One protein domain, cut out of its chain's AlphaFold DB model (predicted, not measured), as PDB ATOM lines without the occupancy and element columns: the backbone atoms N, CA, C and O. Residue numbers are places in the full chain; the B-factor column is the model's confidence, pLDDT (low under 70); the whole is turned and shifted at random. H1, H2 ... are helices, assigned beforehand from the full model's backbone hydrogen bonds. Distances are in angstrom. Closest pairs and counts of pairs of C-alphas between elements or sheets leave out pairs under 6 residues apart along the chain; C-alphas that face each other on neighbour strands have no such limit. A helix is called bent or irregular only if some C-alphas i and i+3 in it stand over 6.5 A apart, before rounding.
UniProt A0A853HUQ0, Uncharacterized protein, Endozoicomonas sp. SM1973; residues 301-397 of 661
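What this domain is: This is residues 301 to 397 of the 661 residues of an uncharacterized protein of Endozoicomonas sp. SM1973 (UniProt A0A853HUQ0). What shape does the model show? A loose, flat structure has H1 and the first arm of the bent helix H6 side by side, with short H4 near the middle; H3 lies far off at one side, and residues 388 to 397 of H6 stick out elsewhere. What is it made of? The printed part has 97 residues with six named helices, H1 to H6 in that order, and no named strand; the class is all helix. Its radius of gyration of the C-alphas is 15.8 A, and the C-alphas span 43 by 42 by 21 A.

How they stand to each other: Which helices meet? H1, residues 301 to 309, touches H6a, residues 373 to 382, at a shallow tilt of 20 degrees, opposite ways; their closest C-alphas, of Thr 301 and Glu 382, are 7.2 A apart. H1 only just touches H4, residues 338 to 342, with 3 pairs of C-alphas within 8 A, the closest being Ile 306 and Gly 338 at 6.2 A. H5, residues 354 to 358, only just touches H6a, also with 3 pairs, the closest being Glu 357 and Ser 373 at 7.0 A. Which do not? H2, residues 311 to 314, is close to H1 but not clearly touching, with the closest C-alphas, of Arg 307 and Leu 314, 7.7 A apart. H3, residues 322 to 331, and H6b, residues 385 to 397, touch no helix. How do the backbones run? Every O i to N i+4 pair is within hydrogen-bond range in H1, H3, H4, H5, H6a and H6b; H2 is too short for one.

Where its parts are: Where are the ends? C-alpha 301 of H1 is at (196.062, 195.208, 243.839), and C-alpha 397 of H6b at (211.103, 208.373, 231.029). How long are the helices? H1 measures 11.8 A, H3 14.2 A, H6a 14.2 A and H6b 18.7 A from first to last C-alpha. Where is H6 bent? C-alphas 382 and 385 are 7.0 A apart, though by its hydrogen bonds it was assigned as one helix; its arms stand at a shallow tilt of 33 degrees, only just short of steep.

The domain as a whole: How far does it reach? The two C-alphas farthest apart, of Arg 331 and Lys 397, are 46.9 A apart. Is it continuous and confident? The printed part has no cut; the links H4 to H5 and H5 to H6 are long. Residues 315 to 334 have pLDDT under 70.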
ATOM      1  N   THR A 301     197.502 195.172 244.123       94.00
ATOM      2  CA  THR A 301     196.062 195.208 243.839       94.00
ATOM      3  C   THR A 301     195.672 194.143 242.820       94.00
ATOM      4  O   THR A 301     194.668 193.467 243.034       94.00
ATOM      5  N   ALA A 302     196.487 193.899 241.787       93.75
ATOM      6  CA  ALA A 302     196.240 192.835 240.812       93.75
ATOM      7  C   ALA A 302     196.218 191.448 241.479       93.75
ATOM      8  O   ALA A 302     195.306 190.649 241.248       93.75
ATOM      9  N   ASP A 303     197.170 191.185 242.377       89.00
ATOM     10  CA  ASP A 303     197.230 189.930 243.132       89.00
ATOM     11  C   ASP A 303     196.031 189.754 244.067       89.00
ATOM     12  O   ASP A 303     195.414 188.683 244.106       89.00
ATOM     13  N   ARG A 304     195.679 190.803 244.824       91.69
ATOM     14  CA  ARG A 304     194.503 190.792 245.708       91.69
ATOM     15  C   ARG A 304     193.222 190.581 244.914       91.69
ATOM     16  O   ARG A 304     192.384 189.779 245.329       91.69
ATOM     17  N   PHE A 305     193.087 191.249 243.772       94.56
ATOM     18  CA  PHE A 305     191.948 191.113 242.876       94.56
ATOM     19  C   PHE A 305     191.780 189.658 242.421       94.56
ATOM     20  O   PHE A 305     190.715 189.068 242.635       94.56
ATOM     21  N   ILE A 306     192.849 189.030 241.913       91.62
ATOM     22  CA  ILE A 306     192.825 187.621 241.497       91.62
ATOM     23  C   ILE A 306     192.468 186.696 242.667       91.62
ATOM     24  O   ILE A 306     191.573 185.854 242.543       91.62
ATOM     25  N   ARG A 307     193.116 186.862 243.828       87.75
ATOM     26  CA  ARG A 307     192.858 186.028 245.016       87.75
ATOM     27  C   ARG A 307     191.424 186.163 245.524       87.75
ATOM     28  O   ARG A 307     190.832 185.160 245.919       87.75
ATOM     29  N   LYS A 308     190.851 187.369 245.491       91.19
ATOM     30  CA  LYS A 308     189.491 187.654 245.973       91.19
ATOM     31  C   LYS A 308     188.421 187.153 245.004       91.19
ATOM     32  O   LYS A 308     187.468 186.507 245.429       91.19
ATOM     33  N   ARG A 309     188.566 187.429 243.705       92.50
ATOM     34  CA  ARG A 309     187.530 187.158 242.689       92.50
ATOM     35  C   ARG A 309     187.594 185.751 242.113       92.50
ATOM     36  O   ARG A 309     186.560 185.152 241.815       92.50
ATOM     37  N   PHE A 310     188.794 185.187 242.016       90.00
ATOM     38  CA  PHE A 310     189.037 183.938 241.299       90.00
ATOM     39  C   PHE A 310     189.567 182.809 242.179       90.00
ATOM     40  O   PHE A 310     190.023 181.797 241.651       90.00
ATOM     41  N   ARG A 311     189.409 182.900 243.510       86.50
ATOM     42  CA  ARG A 311     189.824 181.865 244.482       86.50
ATOM     43  C   ARG A 311     189.453 180.441 244.062       86.50
ATOM     44  O   ARG A 311     190.236 179.521 244.269       86.50
ATOM     45  N   LYS A 312     188.272 180.247 243.458       84.44
ATOM     46  CA  LYS A 312     187.801 178.930 242.988       84.44
ATOM     47  C   LYS A 312     188.678 178.317 241.886       84.44
ATOM     48  O   LYS A 312     188.802 177.100 241.848       84.44
ATOM     49  N   TYR A 313     189.280 179.146 241.032       83.62
ATOM     50  CA  TYR A 313     190.160 178.728 239.937       83.62
ATOM     51  C   TYR A 313     191.611 178.515 240.399       83.62
ATOM     52  O   TYR A 313     192.351 177.761 239.783       83.62
ATOM     53  N   LEU A 314     192.006 179.122 241.522       79.69
ATOM     54  CA  LEU A 314     193.343 178.939 242.103       79.69
ATOM     55  C   LEU A 314     193.488 177.599 242.859       79.69
ATOM     56  O   LEU A 314     194.599 177.156 243.148       79.69
ATOM     57  N   LYS A 315     192.375 176.941 243.225       69.25
ATOM     58  CA  LYS A 315     192.390 175.721 244.052       69.25
ATOM     59  C   LYS A 315     193.042 174.540 243.318       69.25
ATOM     60  O   LYS A 315     192.548 174.088 242.289       69.25
ATOM     61  N   GLY A 316     194.063 173.942 243.937       60.16
ATOM     62  CA  GLY A 316     194.716 172.719 243.450       60.16
ATOM     63  C   GLY A 316     195.841 172.949 242.440       60.16
ATOM     64  O   GLY A 316     196.334 171.980 241.862       60.16
ATOM     65  N   CYS A 317     196.251 174.202 242.237       59.94
ATOM     66  CA  CYS A 317     197.496 174.519 241.555       59.94
ATOM     67  C   CYS A 317     198.665 174.237 242.497       59.94
ATOM     68  O   CYS A 317     198.947 175.025 243.389       59.94
ATOM     69  N   HIS A 318     199.275 173.061 242.342       54.81
ATOM     70  CA  HIS A 318     200.465 172.683 243.097       54.81
ATOM     71  C   HIS A 318     201.713 173.331 242.483       54.81
ATOM     72  O   HIS A 318     201.929 173.256 241.273       54.81
ATOM     73  N   ASP A 319     202.524 173.921 243.347       48.66
ATOM     74  CA  ASP A 319     203.857 174.494 243.133       48.66
ATOM     75  C   ASP A 319     204.979 173.442 243.058       48.66
ATOM     76  O   ASP A 319     206.080 173.758 242.609       48.66
ATOM     77  N   GLY A 320     204.683 172.186 243.400       49.66
ATOM     78  CA  GLY A 320     205.649 171.085 243.453       49.66
ATOM     79  C   GLY A 320     206.275 170.640 242.120       49.66
ATOM     80  O   GLY A 320     206.101 171.251 241.068       49.66
ATOM     81  N   THR A 321     207.011 169.528 242.179       53.62
ATOM     82  CA  THR A 321     207.787 168.909 241.086       53.62
ATOM     83  C   THR A 321     207.015 168.780 239.764       53.62
ATOM     84  O   THR A 321     205.787 168.670 239.739       53.62
ATOM     85  N   GLU A 322     207.725 168.693 238.633       54.91
ATOM     86  CA  GLU A 322     207.127 168.520 237.295       54.91
ATOM     87  C   GLU A 322     206.090 167.375 237.246       54.91
ATOM     88  O   GLU A 322     205.020 167.503 236.647       54.91
ATOM     89  N   LYS A 323     206.351 166.275 237.964       53.69
ATOM     90  CA  LYS A 323     205.439 165.127 238.097       53.69
ATOM     91  C   LYS A 323     204.144 165.486 238.839       53.69
ATOM     92  O   LYS A 323     203.066 165.037 238.443       53.69
ATOM     93  N   GLN A 324     204.220 166.312 239.884       55.62
ATOM     94  CA  GLN A 324     203.052 166.826 240.609       55.62
ATOM     95  C   GLN A 324     202.246 167.813 239.749       55.62
ATOM     96  O   GLN A 324     201.015 167.743 239.756       55.62
ATOM     97  N   ARG A 325     202.912 168.641 238.932       61.66
ATOM     98  CA  ARG A 325     202.269 169.561 237.970       61.66
ATOM     99  C   ARG A 325     201.539 168.827 236.845       61.66
ATOM    100  O   ARG A 325     200.372 169.101 236.580       61.66
ATOM    101  N   LYS A 326     202.164 167.817 236.233       61.00
ATOM    102  CA  LYS A 326     201.507 166.980 235.208       61.00
ATOM    103  C   LYS A 326     200.310 166.208 235.780       61.00
ATOM    104  O   LYS A 326     199.283 166.053 235.118       61.00
ATOM    105  N   LYS A 327     200.400 165.755 237.038       56.34
ATOM    106  CA  LYS A 327     199.309 165.055 237.738       56.34
ATOM    107  C   LYS A 327     198.153 165.993 238.108       56.34
ATOM    108  O   LYS A 327     197.003 165.564 238.030       56.34
ATOM    109  N   SER A 328     198.425 167.249 238.474       53.88
ATOM    110  CA  SER A 328     197.389 168.252 238.765       53.88
ATOM    111  C   SER A 328     196.657 168.707 237.498       53.88
ATOM    112  O   SER A 328     195.425 168.751 237.508       53.88
ATOM    113  N   GLN A 329     197.379 168.906 236.387       56.25
ATOM    114  CA  GLN A 329     196.803 169.194 235.065       56.25
ATOM    115  C   GLN A 329     195.889 168.062 234.563       56.25
ATOM    116  O   GLN A 329     194.800 168.331 234.060       56.25
ATOM    117  N   LYS A 330     196.274 166.790 234.753       55.59
ATOM    118  CA  LYS A 330     195.431 165.633 234.383       55.59
ATOM    119  C   LYS A 330     194.206 165.439 235.285       55.59
ATOM    120  O   LYS A 330     193.202 164.910 234.820       55.59
ATOM    121  N   ARG A 331     194.272 165.812 236.572       51.62
ATOM    122  CA  ARG A 331     193.227 165.489 237.569       51.62
ATOM    123  C   ARG A 331     192.170 166.578 237.792       51.62
ATOM    124  O   ARG A 331     191.131 166.257 238.363       51.62
ATOM    125  N   LYS A 332     192.376 167.840 237.381       52.72
ATOM    126  CA  LYS A 332     191.378 168.919 237.572       52.72
ATOM    127  C   LYS A 332     191.305 169.878 236.378       52.72
ATOM    128  O   LYS A 332     192.244 170.618 236.118       52.72
ATOM    129  N   LYS A 333     190.124 169.976 235.749       54.59
ATOM    130  CA  LYS A 333     189.782 170.925 234.659       54.59
ATOM    131  C   LYS A 333     189.795 172.424 235.065       54.59
ATOM    132  O   LYS A 333     189.351 173.255 234.280       54.59
ATOM    133  N   THR A 334     190.226 172.795 236.278       60.25
ATOM    134  CA  THR A 334     189.993 174.141 236.855       60.25
ATOM    135  C   THR A 334     191.190 174.813 237.533       60.25
ATOM    136  O   THR A 334     190.975 175.859 238.135       60.25
ATOM    137  N   CYS A 335     192.411 174.264 237.480       73.69
ATOM    138  CA  CYS A 335     193.587 174.957 238.025       73.69
ATOM    139  C   CYS A 335     194.101 176.004 237.025       73.69
ATOM    140  O   CYS A 335     194.603 175.645 235.963       73.69
ATOM    141  N   LEU A 336     193.973 177.285 237.374       83.62
ATOM    142  CA  LEU A 336     194.522 178.413 236.622       83.62
ATOM    143  C   LEU A 336     195.352 179.285 237.564       83.62
ATOM    144  O   LEU A 336     194.900 179.621 238.658       83.62
ATOM    145  N   THR A 337     196.555 179.666 237.141       87.19
ATOM    146  CA  THR A 337     197.375 180.655 237.848       87.19
ATOM    147  C   THR A 337     196.840 182.072 237.608       87.19
ATOM    148  O   THR A 337     196.032 182.303 236.707       87.19
ATOM    149  N   GLY A 338     197.306 183.057 238.383       88.69
ATOM    150  CA  GLY A 338     196.969 184.464 238.118       88.69
ATOM    151  C   GLY A 338     197.391 184.924 236.717       88.69
ATOM    152  O   GLY A 338     196.652 185.662 236.075       88.69
ATOM    153  N   ILE A 339     198.520 184.408 236.215       90.56
ATOM    154  CA  ILE A 339     198.978 184.644 234.841       90.56
ATOM    155  C   ILE A 339     197.981 184.054 233.836       90.56
ATOM    156  O   ILE A 339     197.535 184.772 232.950       90.56
ATOM    157  N   ASP A 340     197.541 182.802 234.017       90.50
ATOM    158  CA  ASP A 340     196.560 182.173 233.115       90.50
ATOM    159  C   ASP A 340     195.217 182.921 233.083       90.50
ATOM    160  O   ASP A 340     194.534 182.938 232.057       90.50
ATOM    161  N   ILE A 341     194.810 183.514 234.210       92.81
ATOM    162  CA  ILE A 341     193.580 184.308 234.299       92.81
ATOM    163  C   ILE A 341     193.748 185.629 233.542       92.81
ATOM    164  O   ILE A 341     192.900 185.957 232.710       92.81
ATOM    165  N   TRP A 342     194.836 186.366 233.783       94.00
ATOM    166  CA  TRP A 342     195.090 187.641 233.110       94.00
ATOM    167  C   TRP A 342     195.327 187.490 231.608       94.00
ATOM    168  O   TRP A 342     194.778 188.279 230.849       94.00
ATOM    169  N   SER A 343     196.023 186.441 231.162       91.62
ATOM    170  CA  SER A 343     196.203 186.146 229.731       91.62
ATOM    171  C   SER A 343     194.883 185.910 228.984       91.62
ATOM    172  O   SER A 343     194.854 185.968 227.761       91.62
ATOM    173  N   LYS A 344     193.779 185.636 229.695       91.94
ATOM    174  CA  LYS A 344     192.436 185.457 229.112       91.94
ATOM    175  C   LYS A 344     191.583 186.728 229.125       91.94
ATOM    176  O   LYS A 344     190.436 186.664 228.683       91.94
ATOM    177  N   PHE A 345     192.073 187.836 229.678       93.25
ATOM    178  CA  PHE A 345     191.368 189.115 229.654       93.25
ATOM    179  C   PHE A 345     191.595 189.788 228.295       93.25
ATOM    180  O   PHE A 345     192.731 190.109 227.953       93.25
ATOM    181  N   ASN A 346     190.538 189.982 227.499       90.50
ATOM    182  CA  ASN A 346     190.687 190.600 226.182       90.50
ATOM    183  C   ASN A 346     190.645 192.129 226.273       90.50
ATOM    184  O   ASN A 346     189.602 192.767 226.144       90.50
ATOM    185  N   LEU A 347     191.817 192.714 226.475       88.12
ATOM    186  CA  LEU A 347     191.986 194.158 226.474       88.12
ATOM    187  C   LEU A 347     191.805 194.777 225.068       88.12
ATOM    188  O   LEU A 347     191.433 195.943 224.983       88.12
ATOM    189  N   ALA A 348     191.986 194.013 223.981       84.44
ATOM    190  CA  ALA A 348     191.856 194.525 222.614       84.44
ATOM    191  C   ALA A 348     190.427 194.942 222.274       84.44
ATOM    192  O   ALA A 348     190.206 196.008 221.702       84.44
ATOM    193  N   ASP A 349     189.461 194.138 222.706       87.19
ATOM    194  CA  ASP A 349     188.039 194.434 222.529       87.19
ATOM    195  C   ASP A 349     187.551 195.505 223.522       87.19
ATOM    196  O   ASP A 349     186.393 195.905 223.495       87.19
ATOM    197  N   GLY A 350     188.419 195.983 224.421       88.62
ATOM    198  CA  GLY A 350     188.079 196.986 225.425       88.62
ATOM    199  C   GLY A 350     187.294 196.429 226.613       88.62
ATOM    200  O   GLY A 350     186.494 197.160 227.199       88.62
ATOM    201  N   TRP A 351     187.493 195.158 226.989       92.50
ATOM    202  CA  TRP A 351     186.794 194.555 228.131       92.50
ATOM    203  C   TRP A 351     186.896 195.406 229.399       92.50
ATOM    204  O   TRP A 351     187.960 195.919 229.743       92.50
ATOM    205  N   GLY A 352     185.774 195.535 230.114       92.62
ATOM    206  CA  GLY A 352     185.672 196.337 231.332       92.62
ATOM    207  C   GLY A 352     185.542 197.847 231.114       92.62
ATOM    208  O   GLY A 352     185.185 198.552 232.057       92.62
ATOM    209  N   THR A 353     185.760 198.357 229.896       92.94
ATOM    210  CA  THR A 353     185.482 199.767 229.591       92.94
ATOM    211  C   THR A 353     183.971 200.029 229.554       92.94
ATOM    212  O   THR A 353     183.208 199.168 229.107       92.94
ATOM    213  N   PRO A 354     183.502 201.233 229.938       90.19
ATOM    214  CA  PRO A 354     182.086 201.580 229.822       90.19
ATOM    215  C   PRO A 354     181.539 201.451 228.396       90.19
ATOM    216  O   PRO A 354     180.373 201.109 228.225       90.19
ATOM    217  N   ALA A 355     182.370 201.716 227.382       90.38
ATOM    218  CA  ALA A 355     181.985 201.616 225.977       90.38
ATOM    219  C   ALA A 355     181.695 200.164 225.570       90.38
ATOM    220  O   ALA A 355     180.619 199.880 225.051       90.38
ATOM    221  N   PHE A 356     182.609 199.234 225.866       92.00
ATOM    222  CA  PHE A 356     182.425 197.820 225.536       92.00
ATOM    223  C   PHE A 356     181.274 197.191 226.322       92.00
ATOM    224  O   PHE A 356     180.435 196.501 225.752       92.00
ATOM    225  N   GLU A 357     181.195 197.451 227.628       92.44
ATOM    226  CA  GLU A 357     180.197 196.809 228.490       92.44
ATOM    227  C   GLU A 357     178.758 197.262 228.182       92.44
ATOM    228  O   GLU A 357     177.820 196.517 228.460       92.44
ATOM    229  N   LYS A 358     178.572 198.442 227.569       91.25
ATOM    230  CA  LYS A 358     177.268 198.916 227.065       91.25
ATOM    231  C   LYS A 358     176.909 198.364 225.682       91.25
ATOM    232  O   LYS A 358     175.730 198.310 225.354       91.25
ATOM    233  N   ALA A 359     177.903 197.980 224.883       91.56
ATOM    234  CA  ALA A 359     177.746 197.619 223.476       91.56
ATOM    235  C   ALA A 359     178.258 196.196 223.178       91.56
ATOM    236  O   ALA A 359     178.891 195.957 222.151       91.56
ATOM    237  N   ILE A 360     178.003 195.244 224.083       90.94
ATOM    238  CA  ILE A 360     178.410 193.846 223.892       90.94
ATOM    239  C   ILE A 360     177.622 193.254 222.710       90.94
ATOM    240  O   ILE A 360     176.388 193.243 222.763       90.94
ATOM    241  N   PRO A 361     178.289 192.715 221.671       87.19
ATOM    242  CA  PRO A 361     177.600 192.108 220.536       87.19
ATOM    243  C   PRO A 361     176.691 190.944 220.952       87.19
ATOM    244  O   PRO A 361     177.036 190.144 221.830       87.19
ATOM    245  N   ALA A 362     175.539 190.806 220.291       86.69
ATOM    246  CA  ALA A 362     174.645 189.673 220.515       86.69
ATOM    247  C   ALA A 362     175.380 188.347 220.240       86.69
ATOM    248  O   ALA A 362     176.050 188.188 219.224       86.69
ATOM    249  N   GLY A 363     175.281 187.393 221.170       86.00
ATOM    250  CA  GLY A 363     175.959 186.097 221.061       86.00
ATOM    251  C   GLY A 363     177.449 186.095 221.428       86.00
ATOM    252  O   GLY A 363     178.074 185.034 221.362       86.00
ATOM    253  N   TYR A 364     178.023 187.225 221.864       90.50
ATOM    254  CA  TYR A 364     179.421 187.290 222.293       90.50
ATOM    255  C   TYR A 364     179.698 186.331 223.465       90.50
ATOM    256  O   TYR A 364     179.042 186.375 224.510       90.50
ATOM    257  N   ARG A 365     180.698 185.452 223.313       90.88
ATOM    258  CA  ARG A 365     181.030 184.423 224.310       90.88
ATOM    259  C   ARG A 365     182.256 184.809 225.126       90.88
ATOM    260  O   ARG A 365     183.365 184.898 224.612       90.88
ATOM    261  N   PHE A 366     182.068 184.938 226.437       92.69
ATOM    262  CA  PHE A 366     183.170 185.141 227.378       92.69
ATOM    263  C   PHE A 366     183.742 183.807 227.884       92.69
ATOM    264  O   PHE A 366     182.986 182.861 228.137       92.69
ATOM    265  N   PRO A 367     185.061 183.719 228.142       92.25
ATOM    266  CA  PRO A 367     185.631 182.592 228.861       92.25
ATOM    267  C   PRO A 367     185.061 182.549 230.282       92.25
ATOM    268  O   PRO A 367     184.790 183.582 230.896       92.25
ATOM    269  N   LYS A 368     184.935 181.346 230.857       90.31
ATOM    270  CA  LYS A 368     184.320 181.146 232.187       90.31
ATOM    271  C   LYS A 368     184.911 182.051 233.279       90.31
ATOM    272  O   LYS A 368     184.178 182.489 234.169       90.31
ATOM    273  N   VAL A 369     186.213 182.334 233.212       91.50
ATOM    274  CA  VAL A 369     186.928 183.216 234.152       91.50
ATOM    275  C   VAL A 369     186.517 184.687 234.053       91.50
ATOM    276  O   VAL A 369     186.522 185.353 235.073       91.50
ATOM    277  N   TRP A 370     186.064 185.175 232.897       95.12
ATOM    278  CA  TRP A 370     185.685 186.581 232.675       95.12
ATOM    279  C   TRP A 370     184.225 186.742 232.241       95.12
ATOM    280  O   TRP A 370     183.846 187.720 231.603       95.12
ATOM    281  N   SER A 371     183.386 185.770 232.601       93.19
ATOM    282  CA  SER A 371     181.960 185.737 232.252       93.19
ATOM    283  C   SER A 371     181.140 186.852 232.907       93.19
ATOM    284  O   SER A 371     180.152 187.304 232.336       93.19
ATOM    285  N   LYS A 372     181.551 187.326 234.089       94.44
ATOM    286  CA  LYS A 372     180.839 188.362 234.842       94.44
ATOM    287  C   LYS A 372     181.309 189.761 234.437       94.44
ATOM    288  O   LYS A 372     182.461 190.107 234.690       94.44
ATOM    289  N   SER A 373     180.394 190.589 233.926       93.94
ATOM    290  CA  SER A 373     180.664 191.998 233.576       93.94
ATOM    291  C   SER A 373     181.251 192.794 234.748       93.94
ATOM    292  O   SER A 373     182.286 193.437 234.603       93.94
ATOM    293  N   LYS A 374     180.693 192.633 235.958       95.44
ATOM    294  CA  LYS A 374     181.211 193.281 237.177       95.44
ATOM    295  C   LYS A 374     182.695 193.001 237.427       95.44
ATOM    296  O   LYS A 374     183.412 193.899 237.851       95.44
ATOM    297  N   ASP A 375     183.163 191.776 237.186       96.12
ATOM    298  CA  ASP A 375     184.575 191.446 237.402       96.12
ATOM    299  C   ASP A 375     185.463 192.077 236.318       96.12
ATOM    300  O   ASP A 375     186.578 192.487 236.627       96.12
ATOM    301  N   ARG A 376     184.967 192.230 235.078       96.25
ATOM    302  CA  ARG A 376     185.694 192.924 234.005       96.25
ATOM    303  C   ARG A 376     185.816 194.426 234.260       96.25
ATOM    304  O   ARG A 376     186.913 194.959 234.139       96.25
ATOM    305  N   VAL A 377     184.729 195.087 234.663       96.75
ATOM    306  CA  VAL A 377     184.730 196.528 234.987       96.75
ATOM    307  C   VAL A 377     185.692 196.827 236.134       96.75
ATOM    308  O   VAL A 377     186.510 197.737 236.035       96.75
ATOM    309  N   ILE A 378     185.654 196.021 237.200       96.81
ATOM    310  CA  ILE A 378     186.561 196.192 238.342       96.81
ATOM    311  C   ILE A 378     188.013 195.923 237.932       96.81
ATOM    312  O   ILE A 378     188.895 196.683 238.311       96.81
ATOM    313  N   ALA A 379     188.274 194.886 237.125       97.00
ATOM    314  CA  ALA A 379     189.616 194.638 236.595       97.00
ATOM    315  C   ALA A 379     190.144 195.837 235.795       97.00
ATOM    316  O   ALA A 379     191.296 196.228 235.971       97.00
ATOM    317  N   TRP A 380     189.301 196.437 234.949       95.94
ATOM    318  CA  TRP A 380     189.660 197.625 234.184       95.94
ATOM    319  C   TRP A 380     190.025 198.805 235.095       95.94
ATOM    320  O   TRP A 380     191.111 199.363 234.959       95.94
ATOM    321  N   GLN A 381     189.150 199.140 236.046       96.00
ATOM    322  CA  GLN A 381     189.284 200.320 236.907       96.00
ATOM    323  C   GLN A 381     190.401 200.194 237.950       96.00
ATOM    324  O   GLN A 381     191.165 201.133 238.151       96.00
ATOM    325  N   GLU A 382     190.502 199.048 238.627       96.50
ATOM    326  CA  GLU A 382     191.412 198.881 239.769       96.50
ATOM    327  C   GLU A 382     192.799 198.358 239.371       96.50
ATOM    328  O   GLU A 382     193.742 198.468 240.157       96.50
ATOM    329  N   VAL A 383     192.937 197.752 238.187       96.50
ATOM    330  CA  VAL A 383     194.187 197.099 237.770       96.50
ATOM    331  C   VAL A 383     194.679 197.609 236.427       96.50
ATOM    332  O   VAL A 383     195.780 198.145 236.363       96.50
ATOM    333  N   ILE A 384     193.901 197.441 235.356       95.50
ATOM    334  CA  ILE A 384     194.396 197.688 233.997       95.50
ATOM    335  C   ILE A 384     194.701 199.166 233.781       95.50
ATOM    336  O   ILE A 384     195.826 199.489 233.420       95.50
ATOM    337  N   GLN A 385     193.748 200.063 234.030       93.75
ATOM    338  CA  GLN A 385     193.937 201.493 233.795       93.75
ATOM    339  C   GLN A 385     195.100 202.080 234.627       93.75
ATOM    340  O   GLN A 385     195.968 202.709 234.018       93.75
ATOM    341  N   PRO A 386     195.217 201.824 235.949       95.75
ATOM    342  CA  PRO A 386     196.380 202.263 236.724       95.75
ATOM    343  C   PRO A 386     197.711 201.691 236.219       95.75
ATOM    344  O   PRO A 386     198.716 202.396 236.174       95.75
ATOM    345  N   ASN A 387     197.729 200.421 235.800       96.81
ATOM    346  CA  ASN A 387     198.935 199.787 235.268       96.81
ATOM    347  C   ASN A 387     199.350 200.376 233.914       96.81
ATOM    348  O   ASN A 387     200.539 200.582 233.688       96.81
ATOM    349  N   LEU A 388     198.392 200.680 233.033       94.44
ATOM    350  CA  LEU A 388     198.657 201.366 231.767       94.44
ATOM    351  C   LEU A 388     199.203 202.780 231.998       94.44
ATOM    352  O   LEU A 388     200.135 203.180 231.313       94.44
ATOM    353  N   GLN A 389     198.680 203.503 232.992       94.75
ATOM    354  CA  GLN A 389     199.189 204.825 233.364       94.75
ATOM    355  C   GLN A 389     200.632 204.755 233.881       94.75
ATOM    356  O   GLN A 389     201.484 205.518 233.436       94.75
ATOM    357  N   LEU A 390     200.942 203.792 234.754       96.44
ATOM    358  CA  LEU A 390     202.312 203.602 235.238       96.44
ATOM    359  C   LEU A 390     203.279 203.205 234.104       96.44
ATOM    360  O   LEU A 390     204.423 203.655 234.076       96.44
ATOM    361  N   LEU A 391     202.822 202.394 233.143       95.75
ATOM    362  CA  LEU A 391     203.595 202.066 231.942       95.75
ATOM    363  C   LEU A 391     203.806 203.286 231.032       95.75
ATOM    364  O   LEU A 391     204.892 203.412 230.473       95.75
ATOM    365  N   SER A 392     202.826 204.189 230.908       94.94
ATOM    366  CA  SER A 392     202.993 205.467 230.195       94.94
ATOM    367  C   SER A 392     204.091 206.323 230.804       94.94
ATOM    368  O   SER A 392     204.973 206.779 230.084       94.94
ATOM    369  N   GLU A 393     204.088 206.491 232.127       95.44
ATOM    370  CA  GLU A 393     205.118 207.272 232.821       95.44
ATOM    371  C   GLU A 393     206.518 206.676 232.597       95.44
ATOM    372  O   GLU A 393     207.489 207.391 232.336       95.44
ATOM    373  N   ALA A 394     206.638 205.345 232.643       96.06
ATOM    374  CA  ALA A 394     207.888 204.663 232.314       96.06
ATOM    375  C   ALA A 394     208.277 204.848 230.834       96.06
ATOM    376  O   ALA A 394     209.460 204.996 230.522       96.06
ATOM    377  N   HIS A 395     207.302 204.874 229.920       95.06
ATOM    378  CA  HIS A 395     207.517 205.107 228.492       95.06
ATOM    379  C   HIS A 395     208.010 206.534 228.196       95.06
ATOM    380  O   HIS A 395     208.922 206.711 227.389       95.06
ATOM    381  N   GLU A 396     207.492 207.540 228.903       95.50
ATOM    382  CA  GLU A 396     207.976 208.926 228.851       95.50
ATOM    383  C   GLU A 396     209.417 209.043 229.361       95.50
ATOM    384  O   GLU A 396     210.283 209.608 228.685       95.50
ATOM    385  N   LYS A 397     209.722 208.440 230.520       96.38
ATOM    386  CA  LYS A 397     211.103 208.373 231.029       96.38
ATOM    387  C   LYS A 397     212.033 207.661 230.040       96.38
ATOM    388  O   LYS A 397     213.189 208.061 229.890       96.38
TER     389      LYS A 397